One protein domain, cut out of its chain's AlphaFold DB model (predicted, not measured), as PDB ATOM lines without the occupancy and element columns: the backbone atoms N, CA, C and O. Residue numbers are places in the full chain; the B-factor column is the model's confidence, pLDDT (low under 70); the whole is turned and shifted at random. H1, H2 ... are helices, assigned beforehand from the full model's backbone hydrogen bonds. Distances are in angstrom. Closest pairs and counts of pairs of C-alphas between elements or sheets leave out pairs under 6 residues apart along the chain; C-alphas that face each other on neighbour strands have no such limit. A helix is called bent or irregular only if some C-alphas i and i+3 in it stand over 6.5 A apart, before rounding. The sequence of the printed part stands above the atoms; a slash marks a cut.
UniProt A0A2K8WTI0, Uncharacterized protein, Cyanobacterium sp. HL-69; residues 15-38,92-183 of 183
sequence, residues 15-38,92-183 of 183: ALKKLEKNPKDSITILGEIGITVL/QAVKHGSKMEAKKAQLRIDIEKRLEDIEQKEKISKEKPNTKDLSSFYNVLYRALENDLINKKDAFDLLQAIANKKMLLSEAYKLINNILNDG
ATOM      1  N   ALA A  15    -104.239   7.907  73.020       88.56
ATOM      2  CA  ALA A  15    -105.417   7.343  73.666       88.56
ATOM      3  C   ALA A  15    -105.111   6.879  75.094       88.56
ATOM      4  O   ALA A  15    -105.828   7.263  76.011       88.56
ATOM      5  N   LEU A  16    -104.002   6.166  75.314       88.75
ATOM      6  CA  LEU A  16    -103.549   5.754  76.647       88.75
ATOM      7  C   LEU A  16    -103.344   6.951  77.581       88.75
ATOM      8  O   LEU A  16    -103.788   6.922  78.722       88.75
ATOM      9  N   LYS A  17    -102.769   8.049  77.080       92.06
ATOM     10  CA  LYS A  17    -102.576   9.280  77.860       92.06
ATOM     11  C   LYS A  17    -103.886  10.013  78.167       92.06
ATOM     12  O   LYS A  17    -104.026  10.624  79.225       92.06
ATOM     13  N   LYS A  18    -104.857   9.980  77.248       90.38
ATOM     14  CA  LYS A  18    -106.216  10.488  77.501       90.38
ATOM     15  C   LYS A  18    -106.939   9.620  78.539       90.38
ATOM     16  O   LYS A  18    -107.560  10.174  79.439       90.38
ATOM     17  N   LEU A  19    -106.822   8.296  78.435       88.25
ATOM     18  CA  LEU A  19    -107.410   7.311  79.348       88.25
ATOM     19  C   LEU A  19    -106.809   7.391  80.754       88.25
ATOM     20  O   LEU A  19    -107.533   7.303  81.738       88.25
ATOM     21  N   GLU A  20    -105.500   7.608  80.855       89.19
ATOM     22  CA  GLU A  20    -104.810   7.863  82.120       89.19
ATOM     23  C   GLU A  20    -105.402   9.088  82.829       89.19
ATOM     24  O   GLU A  20    -105.709   9.025  84.019       89.19
ATOM     25  N   LYS A  21    -105.597  10.195  82.101       90.25
ATOM     26  CA  LYS A  21    -106.138  11.442  82.660       90.25
ATOM     27  C   LYS A  21    -107.631  11.356  82.974       90.25
ATOM     28  O   LYS A  21    -108.064  11.862  84.003       90.25
ATOM     29  N   ASN A  22    -108.400  10.725  82.090       87.31
ATOM     30  CA  ASN A  22    -109.857  10.640  82.156       87.31
ATOM     31  C   ASN A  22    -110.323   9.186  81.969       87.31
ATOM     32  O   ASN A  22    -110.936   8.851  80.954       87.31
ATOM     33  N   PRO A  23    -110.094   8.299  82.956       82.69
ATOM     34  CA  PRO A  23    -110.488   6.887  82.862       82.69
ATOM     35  C   PRO A  23    -112.015   6.698  82.795       82.69
ATOM     36  O   PRO A  23    -112.506   5.656  82.355       82.69
ATOM     37  N   LYS A  24    -112.786   7.711  83.219       83.25
ATOM     38  CA  LYS A  24    -114.255   7.729  83.148       83.25
ATOM     39  C   LYS A  24    -114.777   7.883  81.717       83.25
ATOM     40  O   LYS A  24    -115.788   7.271  81.395       83.25
ATOM     41  N   ASP A  25    -114.049   8.594  80.856       83.88
ATOM     42  CA  ASP A  25    -114.381   8.783  79.434       83.88
ATOM     43  C   ASP A  25    -113.835   7.656  78.550       83.88
ATOM     44  O   ASP A  25    -113.656   7.809  77.340       83.88
ATOM     45  N   SER A  26    -113.554   6.498  79.154       81.31
ATOM     46  CA  SER A  26    -112.930   5.377  78.464       81.31
ATOM     47  C   SER A  26    -113.725   4.913  77.253       81.31
ATOM     48  O   SER A  26    -113.120   4.661  76.223       81.31
ATOM     49  N   ILE A  27    -115.056   4.889  77.308       81.75
ATOM     50  CA  ILE A  27    -115.898   4.488  76.168       81.75
ATOM     51  C   ILE A  27    -115.650   5.384  74.947       81.75
ATOM     52  O   ILE A  27    -115.429   4.879  73.850       81.75
ATOM     53  N   THR A  28    -115.639   6.703  75.142       84.12
ATOM     54  CA  THR A  28    -115.423   7.673  74.063       84.12
ATOM     55  C   THR A  28    -114.009   7.557  73.505       84.12
ATOM     56  O   THR A  28    -113.832   7.443  72.296       84.12
ATOM     57  N   ILE A  29    -112.996   7.525  74.378       83.94
ATOM     58  CA  ILE A  29    -111.587   7.490  73.958       83.94
ATOM     59  C   ILE A  29    -111.246   6.166  73.258       83.94
ATOM     60  O   ILE A  29    -110.492   6.152  72.288       83.94
ATOM     61  N   LEU A  30    -111.800   5.050  73.734       83.00
ATOM     62  CA  LEU A  30    -111.640   3.738  73.109       83.00
ATOM     63  C   LEU A  30    -112.366   3.672  71.762       83.00
ATOM     64  O   LEU A  30    -111.809   3.142  70.801       83.00
ATOM     65  N   GLY A  31    -113.551   4.279  71.663       78.56
ATOM     66  CA  GLY A  31    -114.287   4.410  70.409       78.56
ATOM     67  C   GLY A  31    -113.519   5.197  69.341       78.56
ATOM     68  O   GLY A  31    -113.502   4.775  68.187       78.56
ATOM     69  N   GLU A  32    -112.813   6.272  69.719       80.25
ATOM     70  CA  GLU A  32    -111.960   7.058  68.802       80.25
ATOM     71  C   GLU A  32    -110.863   6.212  68.130       80.25
ATOM     72  O   GLU A  32    -110.468   6.509  67.006       80.25
ATOM     73  N   ILE A  33    -110.368   5.164  68.802       76.69
ATOM     74  CA  ILE A  33    -109.323   4.265  68.281       76.69
ATOM     75  C   ILE A  33    -109.873   2.926  67.769       76.69
ATOM     76  O   ILE A  33    -109.110   1.978  67.575       76.69
ATOM     77  N   GLY A  34    -111.189   2.832  67.563       75.25
ATOM     78  CA  GLY A  34    -111.845   1.653  66.993       75.25
ATOM     79  C   GLY A  34    -112.088   0.503  67.976       75.25
ATOM     80  O   GLY A  34    -112.422  -0.599  67.545       75.25
ATOM     81  N   ILE A  35    -111.949   0.725  69.288       74.69
ATOM     82  CA  ILE A  35    -112.328  -0.255  70.315       74.69
ATOM     83  C   ILE A  35    -113.775  -0.003  70.724       74.69
ATOM     84  O   ILE A  35    -114.099   0.923  71.467       74.69
ATOM     85  N   THR A  36    -114.657  -0.879  70.258       68.94
ATOM     86  CA  THR A  36    -116.060  -0.903  70.665       68.94
ATOM     87  C   THR A  36    -116.208  -1.604  72.013       68.94
ATOM     88  O   THR A  36    -115.823  -2.768  72.151       68.94
ATOM     89  N   VAL A  37    -116.783  -0.907  72.996       61.91
ATOM     90  CA  VAL A  37    -117.077  -1.454  74.329       61.91
ATOM     91  C   VAL A  37    -118.465  -2.090  74.325       61.91
ATOM     92  O   VAL A  37    -119.480  -1.398  74.260       61.91
ATOM     93  N   LEU A  38    -118.519  -3.416  74.417       57.72
ATOM     94  CA  LEU A  38    -119.767  -4.166  74.544       57.72
ATOM     95  C   LEU A  38    -120.302  -3.995  75.974       57.72
ATOM     96  O   LEU A  38    -119.793  -4.618  76.904       57.72
ATOM     97  N   GLN A  92     -94.483 -12.159  71.204       52.56
ATOM     98  CA  GLN A  92     -93.193 -11.556  70.833       52.56
ATOM     99  C   GLN A  92     -92.376 -11.094  72.044       52.56
ATOM    100  O   GLN A  92     -92.661 -10.066  72.655       52.56
ATOM    101  N   ALA A  93     -91.299 -11.835  72.312       47.62
ATOM    102  CA  ALA A  93     -90.164 -11.402  73.115       47.62
ATOM    103  C   ALA A  93     -89.420 -10.285  72.369       47.62
ATOM    104  O   ALA A  93     -88.781 -10.518  71.337       47.62
ATOM    105  N   VAL A  94     -89.514  -9.051  72.861       53.62
ATOM    106  CA  VAL A  94     -88.736  -7.948  72.301       53.62
ATOM    107  C   VAL A  94     -87.314  -8.040  72.861       53.62
ATOM    108  O   VAL A  94     -87.082  -7.736  74.030       53.62
ATOM    109  N   LYS A  95     -86.365  -8.485  72.028       51.75
ATOM    110  CA  LYS A  95     -84.944  -8.572  72.397       51.75
ATOM    111  C   LYS A  95     -84.395  -7.174  72.660       51.75
ATOM    112  O   LYS A  95     -84.248  -6.372  71.737       51.75
ATOM    113  N   HIS A  96     -84.066  -6.897  73.914       56.59
ATOM    114  CA  HIS A  96     -83.649  -5.577  74.366       56.59
ATOM    115  C   HIS A  96     -82.205  -5.556  74.878       56.59
ATOM    116  O   HIS A  96     -81.718  -6.507  75.477       56.59
ATOM    117  N   GLY A  97     -81.503  -4.443  74.638       54.62
ATOM    118  CA  GLY A  97     -80.153  -4.205  75.159       54.62
ATOM    119  C   GLY A  97     -80.142  -3.731  76.621       54.62
ATOM    120  O   GLY A  97     -81.146  -3.258  77.151       54.62
ATOM    121  N   SER A  98     -78.973  -3.759  77.264       53.97
ATOM    122  CA  SER A  98     -78.759  -3.502  78.705       53.97
ATOM    123  C   SER A  98     -79.316  -2.182  79.272       53.97
ATOM    124  O   SER A  98     -79.609  -2.099  80.461       53.97
ATOM    125  N   LYS A  99     -79.522  -1.136  78.458       57.72
ATOM    126  CA  LYS A  99     -80.160   0.119  78.918       57.72
ATOM    127  C   LYS A  99     -81.676   0.001  79.098       57.72
ATOM    128  O   LYS A  99     -82.273   0.753  79.869       57.72
ATOM    129  N   MET A 100     -82.302  -0.920  78.377       67.50
ATOM    130  CA  MET A 100     -83.743  -1.167  78.433       67.50
ATOM    131  C   MET A 100     -84.091  -2.131  79.572       67.50
ATOM    132  O   MET A 100     -85.166  -2.006  80.151       67.50
ATOM    133  N   GLU A 101     -83.138  -2.963  79.998       69.81
ATOM    134  CA  GLU A 101     -83.232  -3.812  81.194       69.81
ATOM    135  C   GLU A 101     -83.516  -2.998  82.471       69.81
ATOM    136  O   GLU A 101     -84.377  -3.364  83.266       69.81
ATOM    137  N   ALA A 102     -82.882  -1.832  82.647       74.38
ATOM    138  CA  ALA A 102     -83.140  -0.966  83.803       74.38
ATOM    139  C   ALA A 102     -84.566  -0.379  83.801       74.38
ATOM    140  O   ALA A 102     -85.220  -0.309  84.841       74.38
ATOM    141  N   LYS A 103     -85.074   0.022  82.627       78.50
ATOM    142  CA  LYS A 103     -86.450   0.531  82.460       78.50
ATOM    143  C   LYS A 103     -87.483  -0.574  82.680       78.50
ATOM    144  O   LYS A 103     -88.501  -0.343  83.326       78.50
ATOM    145  N   LYS A 104     -87.187  -1.771  82.180       78.44
ATOM    146  CA  LYS A 104     -87.958  -3.001  82.367       78.44
ATOM    147  C   LYS A 104     -88.039  -3.368  83.849       78.44
ATOM    148  O   LYS A 104     -89.142  -3.511  84.359       78.44
ATOM    149  N   ALA A 105     -86.915  -3.392  84.566       79.69
ATOM    150  CA  ALA A 105     -86.876  -3.660  86.006       79.69
ATOM    151  C   ALA A 105     -87.673  -2.631  86.826       79.69
ATOM    152  O   ALA A 105     -88.465  -3.007  87.685       79.69
ATOM    153  N   GLN A 106     -87.532  -1.334  86.526       82.75
ATOM    154  CA  GLN A 106     -88.326  -0.291  87.190       82.75
ATOM    155  C   GLN A 106     -89.828  -0.457  86.939       82.75
ATOM    156  O   GLN A 106     -90.631  -0.294  87.856       82.75
ATOM    157  N   LEU A 107     -90.213  -0.787  85.702       82.81
ATOM    158  CA  LEU A 107     -91.613  -1.010  85.357       82.81
ATOM    159  C   LEU A 107     -92.173  -2.259  86.052       82.81
ATOM    160  O   LEU A 107     -93.311  -2.217  86.503       82.81
ATOM    161  N   ARG A 108     -91.376  -3.325  86.205       82.50
ATOM    162  CA  ARG A 108     -91.766  -4.530  86.955       82.50
ATOM    163  C   ARG A 108     -92.063  -4.227  88.415       82.50
ATOM    164  O   ARG A 108     -93.128  -4.593  88.884       82.50
ATOM    165  N   ILE A 109     -91.185  -3.491  89.098       84.38
ATOM    166  CA  ILE A 109     -91.402  -3.114  90.506       84.38
ATOM    167  C   ILE A 109     -92.721  -2.336  90.661       84.38
ATOM    168  O   ILE A 109     -93.479  -2.560  91.604       84.38
ATOM    169  N   ASP A 110     -93.024  -1.431  89.722       84.25
ATOM    170  CA  ASP A 110     -94.292  -0.693  89.721       84.25
ATOM    171  C   ASP A 110     -95.499  -1.602  89.425       84.25
ATOM    172  O   ASP A 110     -96.549  -1.428  90.045       84.25
ATOM    173  N   ILE A 111     -95.358  -2.585  88.530       82.44
ATOM    174  CA  ILE A 111     -96.395  -3.585  88.233       82.44
ATOM    175  C   ILE A 111     -96.659  -4.483  89.442       82.44
ATOM    176  O   ILE A 111     -97.816  -4.636  89.817       82.44
ATOM    177  N   GLU A 112     -95.628  -5.052  90.064       83.06
ATOM    178  CA  GLU A 112     -95.748  -5.974  91.200       83.06
ATOM    179  C   GLU A 112     -96.444  -5.308  92.383       83.06
ATOM    180  O   GLU A 112     -97.419  -5.844  92.910       83.06
ATOM    181  N   LYS A 113     -96.023  -4.085  92.725       84.31
ATOM    182  CA  LYS A 113     -96.653  -3.304  93.793       84.31
ATOM    183  C   LYS A 113     -98.145  -3.086  93.536       84.31
ATOM    184  O   LYS A 113     -98.965  -3.254  94.430       84.31
ATOM    185  N   ARG A 114     -98.512  -2.730  92.300       81.38
ATOM    186  CA  ARG A 114     -99.916  -2.507  91.914       81.38
ATOM    187  C   ARG A 114    -100.714  -3.800  91.842       81.38
ATOM    188  O   ARG A 114    -101.905  -3.785  92.143       81.38
ATOM    189  N   LEU A 115    -100.081  -4.890  91.421       80.94
ATOM    190  CA  LEU A 115    -100.709  -6.197  91.326       80.94
ATOM    191  C   LEU A 115    -101.112  -6.692  92.713       80.94
ATOM    192  O   LEU A 115    -102.244  -7.135  92.872       80.94
ATOM    193  N   GLU A 116    -100.243  -6.550  93.712       80.38
ATOM    194  CA  GLU A 116    -100.551  -6.919  95.096       80.38
ATOM    195  C   GLU A 116    -101.754  -6.125  95.640       80.38
ATOM    196  O   GLU A 116    -102.716  -6.714  96.138       80.38
ATOM    197  N   ASP A 117    -101.757  -4.802  95.441       79.38
ATOM    198  CA  ASP A 117    -102.864  -3.915  95.824       79.38
ATOM    199  C   ASP A 117    -104.195  -4.292  95.141       79.38
ATOM    200  O   ASP A 117    -105.261  -4.249  95.758       79.38
ATOM    201  N   ILE A 118    -104.163  -4.627  93.847       79.56
ATOM    202  CA  ILE A 118    -105.369  -4.896  93.046       79.56
ATOM    203  C   ILE A 118    -105.886  -6.314  93.271       79.56
ATOM    204  O   ILE A 118    -107.096  -6.500  93.376       79.56
ATOM    205  N   GLU A 119    -105.009  -7.309  93.395       76.44
ATOM    206  CA  GLU A 119    -105.422  -8.684  93.673       76.44
ATOM    207  C   GLU A 119    -106.154  -8.800  95.004       76.44
ATOM    208  O   GLU A 119    -107.133  -9.539  95.096       76.44
ATOM    209  N   GLN A 120    -105.707  -8.083  96.038       72.12
ATOM    210  CA  GLN A 120    -106.416  -8.085  97.314       72.12
ATOM    211  C   GLN A 120    -107.801  -7.449  97.181       72.12
ATOM    212  O   GLN A 120    -108.781  -8.015  97.667       72.12
ATOM    213  N   LYS A 121    -107.914  -6.332  96.455       70.19
ATOM    214  CA  LYS A 121    -109.203  -5.676  96.198       70.19
ATOM    215  C   LYS A 121    -110.160  -6.575  95.416       70.19
ATOM    216  O   LYS A 121    -111.294  -6.738  95.849       70.19
ATOM    217  N   GLU A 122    -109.703  -7.202  94.331       71.00
ATOM    218  CA  GLU A 122    -110.526  -8.078  93.479       71.00
ATOM    219  C   GLU A 122    -110.908  -9.405  94.168       71.00
ATOM    220  O   GLU A 122    -111.971  -9.962  93.884       71.00
ATOM    221  N   LYS A 123    -110.081  -9.917  95.095       65.19
ATOM    222  CA  LYS A 123    -110.393 -11.119  95.897       65.19
ATOM    223  C   LYS A 123    -111.417 -10.841  96.999       65.19
ATOM    224  O   LYS A 123    -112.268 -11.687  97.258       65.19
ATOM    225  N   ILE A 124    -111.319  -9.687  97.661       57.97
ATOM    226  CA  ILE A 124    -112.150  -9.340  98.828       57.97
ATOM    227  C   ILE A 124    -113.498  -8.763  98.394       57.97
ATOM    228  O   ILE A 124    -114.519  -8.971  99.047       57.97
ATOM    229  N   SER A 125    -113.532  -8.038  97.284       52.12
ATOM    230  CA  SER A 125    -114.743  -7.457  96.732       52.12
ATOM    231  C   SER A 125    -114.715  -7.729  95.238       52.12
ATOM    232  O   SER A 125    -113.780  -7.339  94.551       52.12
ATOM    233  N   LYS A 126    -115.741  -8.392  94.690       55.41
ATOM    234  CA  LYS A 126    -115.952  -8.518  93.230       55.41
ATOM    235  C   LYS A 126    -116.293  -7.152  92.600       55.41
ATOM    236  O   LYS A 126    -117.203  -7.030  91.781       55.41
ATOM    237  N   GLU A 127    -115.651  -6.103  93.084       53.72
ATOM    238  CA  GLU A 127    -115.930  -4.714  92.829       53.72
ATOM    239  C   GLU A 127    -115.180  -4.292  91.573       53.72
ATOM    240  O   GLU A 127    -114.059  -4.719  91.291       53.72
ATOM    241  N   LYS A 128    -115.850  -3.474  90.769       59.34
ATOM    242  CA  LYS A 128    -115.295  -2.948  89.527       59.34
ATOM    243  C   LYS A 128    -114.015  -2.159  89.860       59.34
ATOM    244  O   LYS A 128    -114.054  -1.362  90.797       59.34
ATOM    245  N   PRO A 129    -112.916  -2.310  89.095       65.31
ATOM    246  CA  PRO A 129    -111.682  -1.578  89.363       65.31
ATOM    247  C   PRO A 129    -111.951  -0.072  89.427       65.31
ATOM    248  O   PRO A 129    -112.651   0.488  88.573       65.31
ATOM    249  N   ASN A 130    -111.415   0.586  90.458       77.19
ATOM    250  CA  ASN A 130    -111.617   2.015  90.652       77.19
ATOM    251  C   ASN A 130    -110.891   2.804  89.547       77.19
ATOM    252  O   ASN A 130    -109.891   2.373  88.973       77.19
ATOM    253  N   THR A 131    -111.372   4.012  89.273       79.56
ATOM    254  CA  THR A 131    -110.797   4.964  88.311       79.56
ATOM    255  C   THR A 131    -109.291   5.181  88.485       79.56
ATOM    256  O   THR A 131    -108.575   5.275  87.492       79.56
ATOM    257  N   LYS A 132    -108.788   5.199  89.727       84.19
ATOM    258  CA  LYS A 132    -107.352   5.321  90.030       84.19
ATOM    259  C   LYS A 132    -106.546   4.094  89.588       84.19
ATOM    260  O   LYS A 132    -105.439   4.246  89.066       84.19
ATOM    261  N   ASP A 133    -107.094   2.898  89.785       84.62
ATOM    262  CA  ASP A 133    -106.442   1.642  89.411       84.62
ATOM    263  C   ASP A 133    -106.396   1.509  87.875       84.62
ATOM    264  O   ASP A 133    -105.351   1.178  87.312       84.62
ATOM    265  N   LEU A 134    -107.476   1.902  87.183       84.62
ATOM    266  CA  LEU A 134    -107.530   1.986  85.715       84.62
ATOM    267  C   LEU A 134    -106.552   3.023  85.145       84.62
ATOM    268  O   LEU A 134    -105.788   2.707  84.239       84.62
ATOM    269  N   SER A 135    -106.531   4.240  85.698       87.69
ATOM    270  CA  SER A 135    -105.578   5.293  85.309       87.69
ATOM    271  C   SER A 135    -104.127   4.809  85.421       87.69
ATOM    272  O   SER A 135    -103.338   4.947  84.485       87.69
ATOM    273  N   SER A 136    -103.807   4.147  86.536       88.38
ATOM    274  CA  SER A 136    -102.488   3.562  86.777       88.38
ATOM    275  C   SER A 136    -102.122   2.501  85.740       88.38
ATOM    276  O   SER A 136    -100.995   2.489  85.244       88.38
ATOM    277  N   PHE A 137    -103.079   1.647  85.378       89.25
ATOM    278  CA  PHE A 137    -102.876   0.630  84.354       89.25
ATOM    279  C   PHE A 137    -102.605   1.254  82.983       89.25
ATOM    280  O   PHE A 137    -101.647   0.868  82.315       89.25
ATOM    281  N   TYR A 138    -103.380   2.266  82.581       91.44
ATOM    282  CA  TYR A 138    -103.158   2.961  81.309       91.44
ATOM    283  C   TYR A 138    -101.774   3.615  81.238       91.44
ATOM    284  O   TYR A 138    -101.135   3.559  80.189       91.44
ATOM    285  N   ASN A 139    -101.268   4.155  82.348       92.62
ATOM    286  CA  ASN A 139     -99.904   4.680  82.428       92.62
ATOM    287  C   ASN A 139     -98.832   3.575  82.317       92.62
ATOM    288  O   ASN A 139     -97.816   3.739  81.639       92.62
ATOM    289  N   VAL A 140     -99.028   2.422  82.964       90.75
ATOM    290  CA  VAL A 140     -98.120   1.267  82.820       90.75
ATOM    291  C   VAL A 140     -98.082   0.788  81.371       90.75
ATOM    292  O   VAL A 140     -96.998   0.628  80.809       90.75
ATOM    293  N   LEU A 141     -99.247   0.648  80.740       89.44
ATOM    294  CA  LEU A 141     -99.359   0.236  79.346       89.44
ATOM    295  C   LEU A 141     -98.767   1.281  78.384       89.44
ATOM    296  O   LEU A 141     -98.089   0.915  77.424       89.44
ATOM    297  N   TYR A 142     -98.939   2.577  78.675       91.56
ATOM    298  CA  TYR A 142     -98.282   3.675  77.958       91.56
ATOM    299  C   TYR A 142     -96.762   3.539  78.016       91.56
ATOM    300  O   TYR A 142     -96.115   3.530  76.971       91.56
ATOM    301  N   ARG A 143     -96.187   3.387  79.215       89.50
ATOM    302  CA  ARG A 143     -94.732   3.266  79.393       89.50
ATOM    303  C   ARG A 143     -94.183   2.009  78.730       89.50
ATOM    304  O   ARG A 143     -93.120   2.081  78.117       89.50
ATOM    305  N   ALA A 144     -94.901   0.890  78.813       85.94
ATOM    306  CA  ALA A 144     -94.518  -0.340  78.132       85.94
ATOM    307  C   ALA A 144     -94.455  -0.127  76.611       85.94
ATOM    308  O   ALA A 144     -93.454  -0.464  75.984       85.94
ATOM    309  N   LEU A 145     -95.488   0.482  76.019       87.50
ATOM    310  CA  LEU A 145     -95.563   0.711  74.574       87.50
ATOM    311  C   LEU A 145     -94.566   1.779  74.100       87.50
ATOM    312  O   LEU A 145     -93.951   1.641  73.043       87.50
ATOM    313  N   GLU A 146     -94.405   2.862  74.861       90.75
ATOM    314  CA  GLU A 146     -93.494   3.967  74.546       90.75
ATOM    315  C   GLU A 146     -92.040   3.500  74.517       90.75
ATOM    316  O   GLU A 146     -91.302   3.884  73.613       90.75
ATOM    317  N   ASN A 147     -91.652   2.638  75.461       85.31
ATOM    318  CA  ASN A 147     -90.298   2.092  75.558       85.31
ATOM    319  C   ASN A 147     -90.110   0.808  74.728       85.31
ATOM    320  O   ASN A 147     -89.129   0.107  74.951       85.31
ATOM    321  N   ASP A 148     -91.041   0.491  73.820       83.62
ATOM    322  CA  ASP A 148     -91.018  -0.702  72.955       83.62
ATOM    323  C   ASP A 148     -90.941  -2.040  73.722       83.62
ATOM    324  O   ASP A 148     -90.655  -3.081  73.146       83.62
ATOM    325  N   LEU A 149     -91.284  -2.038  75.017       82.06
ATOM    326  CA  LEU A 149     -91.333  -3.230  75.875       82.06
ATOM    327  C   LEU A 149     -92.499  -4.163  75.531       82.06
ATOM    328  O   LEU A 149     -92.454  -5.352  75.828       82.06
ATOM    329  N   ILE A 150     -93.536  -3.613  74.909       79.94
ATOM    330  CA  ILE A 150     -94.677  -4.335  74.357       79.94
ATOM    331  C   ILE A 150     -94.955  -3.781  72.963       79.94
ATOM    332  O   ILE A 150     -94.833  -2.575  72.720       79.94
ATOM    333  N   ASN A 151     -95.340  -4.649  72.034       81.31
ATOM    334  CA  ASN A 151     -95.705  -4.196  70.702       81.31
ATOM    335  C   ASN A 151     -97.116  -3.575  70.697       81.31
ATOM    336  O   ASN A 151     -97.921  -3.707  71.621       81.31
ATOM    337  N   LYS A 152     -97.428  -2.890  69.598       84.00
ATOM    338  CA  LYS A 152     -98.710  -2.209  69.394       84.00
ATOM    339  C   LYS A 152     -99.916  -3.155  69.483       84.00
ATOM    340  O   LYS A 152    -100.972  -2.728  69.937       84.00
ATOM    341  N   LYS A 153     -99.771  -4.397  69.004       77.25
ATOM    342  CA  LYS A 153    -100.846  -5.398  68.933       77.25
ATOM    343  C   LYS A 153    -101.218  -5.881  70.316       77.25
ATOM    344  O   LYS A 153    -102.367  -5.737  70.706       77.25
ATOM    345  N   ASP A 154    -100.225  -6.302  71.075       79.38
ATOM    346  CA  ASP A 154    -100.395  -6.761  72.445       79.38
ATOM    347  C   ASP A 154    -100.973  -5.647  73.333       79.38
ATOM    348  O   ASP A 154    -101.888  -5.882  74.121       79.38
ATOM    349  N   ALA A 155    -100.530  -4.397  73.146       81.94
ATOM    350  CA  ALA A 155    -101.096  -3.262  73.869       81.94
ATOM    351  C   ALA A 155    -102.564  -2.974  73.506       81.94
ATOM    352  O   ALA A 155    -103.368  -2.671  74.388       81.94
ATOM    353  N   PHE A 156    -102.926  -3.065  72.224       82.12
ATOM    354  CA  PHE A 156    -104.302  -2.872  71.761       82.12
ATOM    355  C   PHE A 156    -105.232  -3.998  72.239       82.12
ATOM    356  O   PHE A 156    -106.333  -3.729  72.719       82.12
ATOM    357  N   ASP A 157    -104.760  -5.241  72.169       80.56
ATOM    358  CA  ASP A 157    -105.469  -6.452  72.586       80.56
ATOM    359  C   ASP A 157    -105.776  -6.427  74.098       80.56
ATOM    360  O   ASP A 157    -106.922  -6.638  74.506       80.56
ATOM    361  N   LEU A 158    -104.797  -6.057  74.936       80.94
ATOM    362  CA  LEU A 158    -104.997  -5.863  76.381       80.94
ATOM    363  C   LEU A 158    -106.030  -4.767  76.678       80.94
ATOM    364  O   LEU A 158    -106.909  -4.943  77.527       80.94
ATOM    365  N   LEU A 159    -105.958  -3.643  75.957       83.56
ATOM    366  CA  LEU A 159    -106.904  -2.539  76.113       83.56
ATOM    367  C   LEU A 159    -108.334  -2.985  75.783       83.56
ATOM    368  O   LEU A 159    -109.267  -2.684  76.527       83.56
ATOM    369  N   GLN A 160    -108.502  -3.746  74.698       80.69
ATOM    370  CA  GLN A 160    -109.788  -4.281  74.267       80.69
ATOM    371  C   GLN A 160    -110.348  -5.316  75.257       80.69
ATOM    372  O   GLN A 160    -111.556  -5.319  75.521       80.69
ATOM    373  N   ALA A 161    -109.503  -6.183  75.821       76.12
ATOM    374  CA  ALA A 161    -109.916  -7.205  76.780       76.12
ATOM    375  C   ALA A 161    -110.468  -6.594  78.077       76.12
ATOM    376  O   ALA A 161    -111.553  -6.973  78.528       76.12
ATOM    377  N   ILE A 162    -109.768  -5.599  78.629       79.81
ATOM    378  CA  ILE A 162    -110.188  -4.883  79.844       79.81
ATOM    379  C   ILE A 162    -111.437  -4.052  79.570       79.81
ATOM    380  O   ILE A 162    -112.388  -4.077  80.353       79.81
ATOM    381  N   ALA A 163    -111.469  -3.344  78.439       78.38
ATOM    382  CA  ALA A 163    -112.608  -2.524  78.049       78.38
ATOM    383  C   ALA A 163    -113.904  -3.341  77.972       78.38
ATOM    384  O   ALA A 163    -114.938  -2.930  78.494       78.38
ATOM    385  N   ASN A 164    -113.830  -4.538  77.388       73.06
ATOM    386  CA  ASN A 164    -114.962  -5.453  77.268       73.06
ATOM    387  C   ASN A 164    -115.215  -6.297  78.526       73.06
ATOM    388  O   ASN A 164    -116.017  -7.228  78.470       73.06
ATOM    389  N   LYS A 165    -114.535  -6.004  79.644       72.62
ATOM    390  CA  LYS A 165    -114.610  -6.766  80.904       72.62
ATOM    391  C   LYS A 165    -114.354  -8.269  80.728       72.62
ATOM    392  O   LYS A 165    -114.844  -9.077  81.510       72.62
ATOM    393  N   LYS A 166    -113.602  -8.643  79.691       66.69
ATOM    394  CA  LYS A 166    -113.201 -10.029  79.416       66.69
ATOM    395  C   LYS A 166    -111.955 -10.435  80.204       66.69
ATOM    396  O   LYS A 166    -111.595 -11.603  80.179       66.69
ATOM    397  N   MET A 167    -111.298  -9.474  80.852       72.50
ATOM    398  CA  MET A 167    -110.062  -9.654  81.604       72.50
ATOM    399  C   MET A 167    -110.086  -8.770  82.850       72.50
ATOM    400  O   MET A 167    -110.503  -7.608  82.780       72.50
ATOM    401  N   LEU A 168    -109.644  -9.332  83.974       79.00
ATOM    402  CA  LEU A 168    -109.455  -8.589  85.217       79.00
ATOM    403  C   LEU A 168    -108.218  -7.695  85.135       79.00
ATOM    404  O   LEU A 168    -107.290  -7.948  84.364       79.00
ATOM    405  N   LEU A 169    -108.184  -6.643  85.950       79.69
ATOM    406  CA  LEU A 169    -107.071  -5.701  85.907       79.69
ATOM    407  C   LEU A 169    -105.778  -6.367  86.404       79.69
ATOM    408  O   LEU A 169    -104.720  -6.164  85.809       79.69
ATOM    409  N   SER A 170    -105.873  -7.214  87.437       76.69
ATOM    410  CA  SER A 170    -104.750  -8.026  87.933       76.69
ATOM    411  C   SER A 170    -104.186  -8.969  86.866       76.69
ATOM    412  O   SER A 170    -102.972  -9.091  86.711       76.69
ATOM    413  N   GLU A 171    -105.052  -9.606  86.082       76.69
ATOM    414  CA  GLU A 171    -104.654 -10.516  85.009       76.69
ATOM    415  C   GLU A 171    -103.916  -9.777  83.886       76.69
ATOM    416  O   GLU A 171    -102.872 -10.235  83.424       76.69
ATOM    417  N   ALA A 172    -104.372  -8.575  83.530       79.81
ATOM    418  CA  ALA A 172    -103.668  -7.735  82.569       79.81
ATOM    419  C   ALA A 172    -102.273  -7.311  83.062       79.81
ATOM    420  O   ALA A 172    -101.311  -7.338  82.293       79.81
ATOM    421  N   TYR A 173    -102.133  -6.966  84.348       79.69
ATOM    422  CA  TYR A 173    -100.826  -6.687  84.952       79.69
ATOM    423  C   TYR A 173     -99.894  -7.902  84.900       79.69
ATOM    424  O   TYR A 173     -98.722  -7.747  84.551       79.69
ATOM    425  N   LYS A 174    -100.403  -9.110  85.180       81.31
ATOM    426  CA  LYS A 174     -99.629 -10.358  85.060       81.31
ATOM    427  C   LYS A 174     -99.156 -10.606  83.636       81.31
ATOM    428  O   LYS A 174     -98.000 -10.962  83.445       81.31
ATOM    429  N   LEU A 175    -100.016 -10.388  82.642       79.06
ATOM    430  CA  LEU A 175     -99.648 -10.561  81.238       79.06
ATOM    431  C   LEU A 175     -98.540  -9.595  80.814       79.06
ATOM    432  O   LEU A 175     -97.575 -10.028  80.189       79.06
ATOM    433  N   ILE A 176     -98.623  -8.318  81.209       81.50
ATOM    434  CA  ILE A 176     -97.531  -7.364  80.970       81.50
ATOM    435  C   ILE A 176     -96.261  -7.839  81.682       81.50
ATOM    436  O   ILE A 176     -95.206  -7.878  81.059       81.50
ATOM    437  N   ASN A 177     -96.344  -8.248  82.953       79.69
ATOM    438  CA  ASN A 177     -95.179  -8.726  83.701       79.69
ATOM    439  C   ASN A 177     -94.520  -9.950  83.044       79.69
ATOM    440  O   ASN A 177     -93.298 -10.015  82.962       79.69
ATOM    441  N   ASN A 178     -95.319 -10.884  82.525       77.75
ATOM    442  CA  ASN A 178     -94.835 -12.069  81.819       77.75
ATOM    443  C   ASN A 178     -94.136 -11.701  80.506       77.75
ATOM    444  O   ASN A 178     -93.029 -12.173  80.275       77.75
ATOM    445  N   ILE A 179     -94.696 -10.783  79.707       74.50
ATOM    446  CA  ILE A 179     -94.015 -10.259  78.506       74.50
ATOM    447  C   ILE A 179     -92.675  -9.629  78.885       74.50
ATOM    448  O   ILE A 179     -91.666  -9.834  78.211       74.50
ATOM    449  N   LEU A 180     -92.651  -8.868  79.982       73.25
ATOM    450  CA  LEU A 180     -91.404  -8.320  80.485       73.25
ATOM    451  C   LEU A 180     -90.470  -9.429  80.977       73.25
ATOM    452  O   LEU A 180     -89.278  -9.195  80.958       73.25
ATOM    453  N   ASN A 181     -90.921 -10.594  81.432       68.38
ATOM    454  CA  ASN A 181     -90.053 -11.689  81.889       68.38
ATOM    455  C   ASN A 181     -89.481 -12.547  80.752       68.38
ATOM    456  O   ASN A 181     -88.340 -12.982  80.874       68.38
ATOM    457  N   ASP A 182     -90.230 -12.730  79.664       60.38
ATOM    458  CA  ASP A 182     -89.874 -13.617  78.543       60.38
ATOM    459  C   ASP A 182     -89.001 -12.948  77.454       60.38
ATOM    460  O   ASP A 182     -88.613 -13.600  76.481       60.38
ATOM    461  N   GLY A 183     -88.708 -11.648  77.594       49.78
ATOM    462  CA  GLY A 183     -87.877 -10.847  76.676       49.78
ATOM    463  C   GLY A 183     -86.417 -10.706  77.072       49.78
ATOM    464  O   GLY A 183     -86.131 -10.707  78.291       49.78
TER     465      GLY A 183
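Overview. This is residues 15 to 38 and 92 to 183 of the 183 residues of an uncharacterized protein of Cyanobacterium sp. HL-69 (UniProt A0A2K8WTI0). Four helices, H3 to H6, form an up-and-down bundle in which each helix runs against the one before it, and a small helical hairpin, H1 and H2, packs on H4. H4 is nearest to the middle and touches the other five helices; H3 is the longest, and H5 has few contacts with its neighbours H4 and H6. The printed part has 116 residues with six named helices, in the order H1 to H6, and no named strand; its class is all helix. It is compact, with a radius of gyration of the C-alphas of 13.8 A and spans of 39 by 34 by 22 A.

Arrangement. H1, residues 15 to 21, and H2, residues 23 to 32, form a helical hairpin at a shallow tilt of 17 degrees; their closest C-alphas, Leu 19 and Ser 26, are 5.9 A apart. H2 is irregular, with C-alphas 24 and 27 at 7.9 A. H1 touches the hub, H4, residues 131 to 146, at a steep tilt of 39 degrees, opposite ways; the closest C-alphas, Glu 20 and Ser 135, are 4.2 A apart. H2 touches residues 131 to 135 of H4, with C-alphas 23 and 135 closest at 5.7 A. H3, residues 98 to 124, forms a hairpin with H4 and touches it with residues 107 to 118 alone; the closest C-alphas, Leu 107 and Val 140, are 7.3 A apart. H5, residues 152 to 163, only just touches H4, with 3 pairs of C-alphas within 8 A, the closest being Leu 141 and Ala 155 at 6.7 A. H6, residues 169 to 182, touches H3 at a shallow tilt of 27 degrees, opposite ways, with C-alphas 115 and 170 closest at 5.6 A. H5 and H6 only just touch, with 3 such pairs, the closest C-alphas being Leu 158 and Ala 172 at 6.6 A. H3 and H5 are apart. Every O i to N i+4 pair is within hydrogen-bond range in H1, H4, H5 and H6, against 4 of 6 in H2 and 21 of 23 in H3.

Along the chain. H1 begins at C-alpha 15 (-105.417, 7.343, 73.666) and measures 9.9 A; H2 measures 14.1 A. H3 runs 39.4 A from C-alpha 98 (-78.759, -3.502, 78.705), H4 22.1 A and H5 16.4 A. H6 measures 20.3 A and ends at C-alpha 182 (-89.874, -13.617, 78.543).

Size, cuts and confidence. The C-alphas of Leu 38 and Ser 98, the two farthest apart, are 41.2 A apart. Residues 39 to 91 are not printed, and C-alphas 38 and 92 are 27.8 A apart across this cut. Of the links printed whole, H3 to H4 is short and the others are tight. The mean pLDDT of the printed part is 77.1; residues 36 to 38, 92 to 101, 123 to 129, 166 and 181 to 183 are under 70.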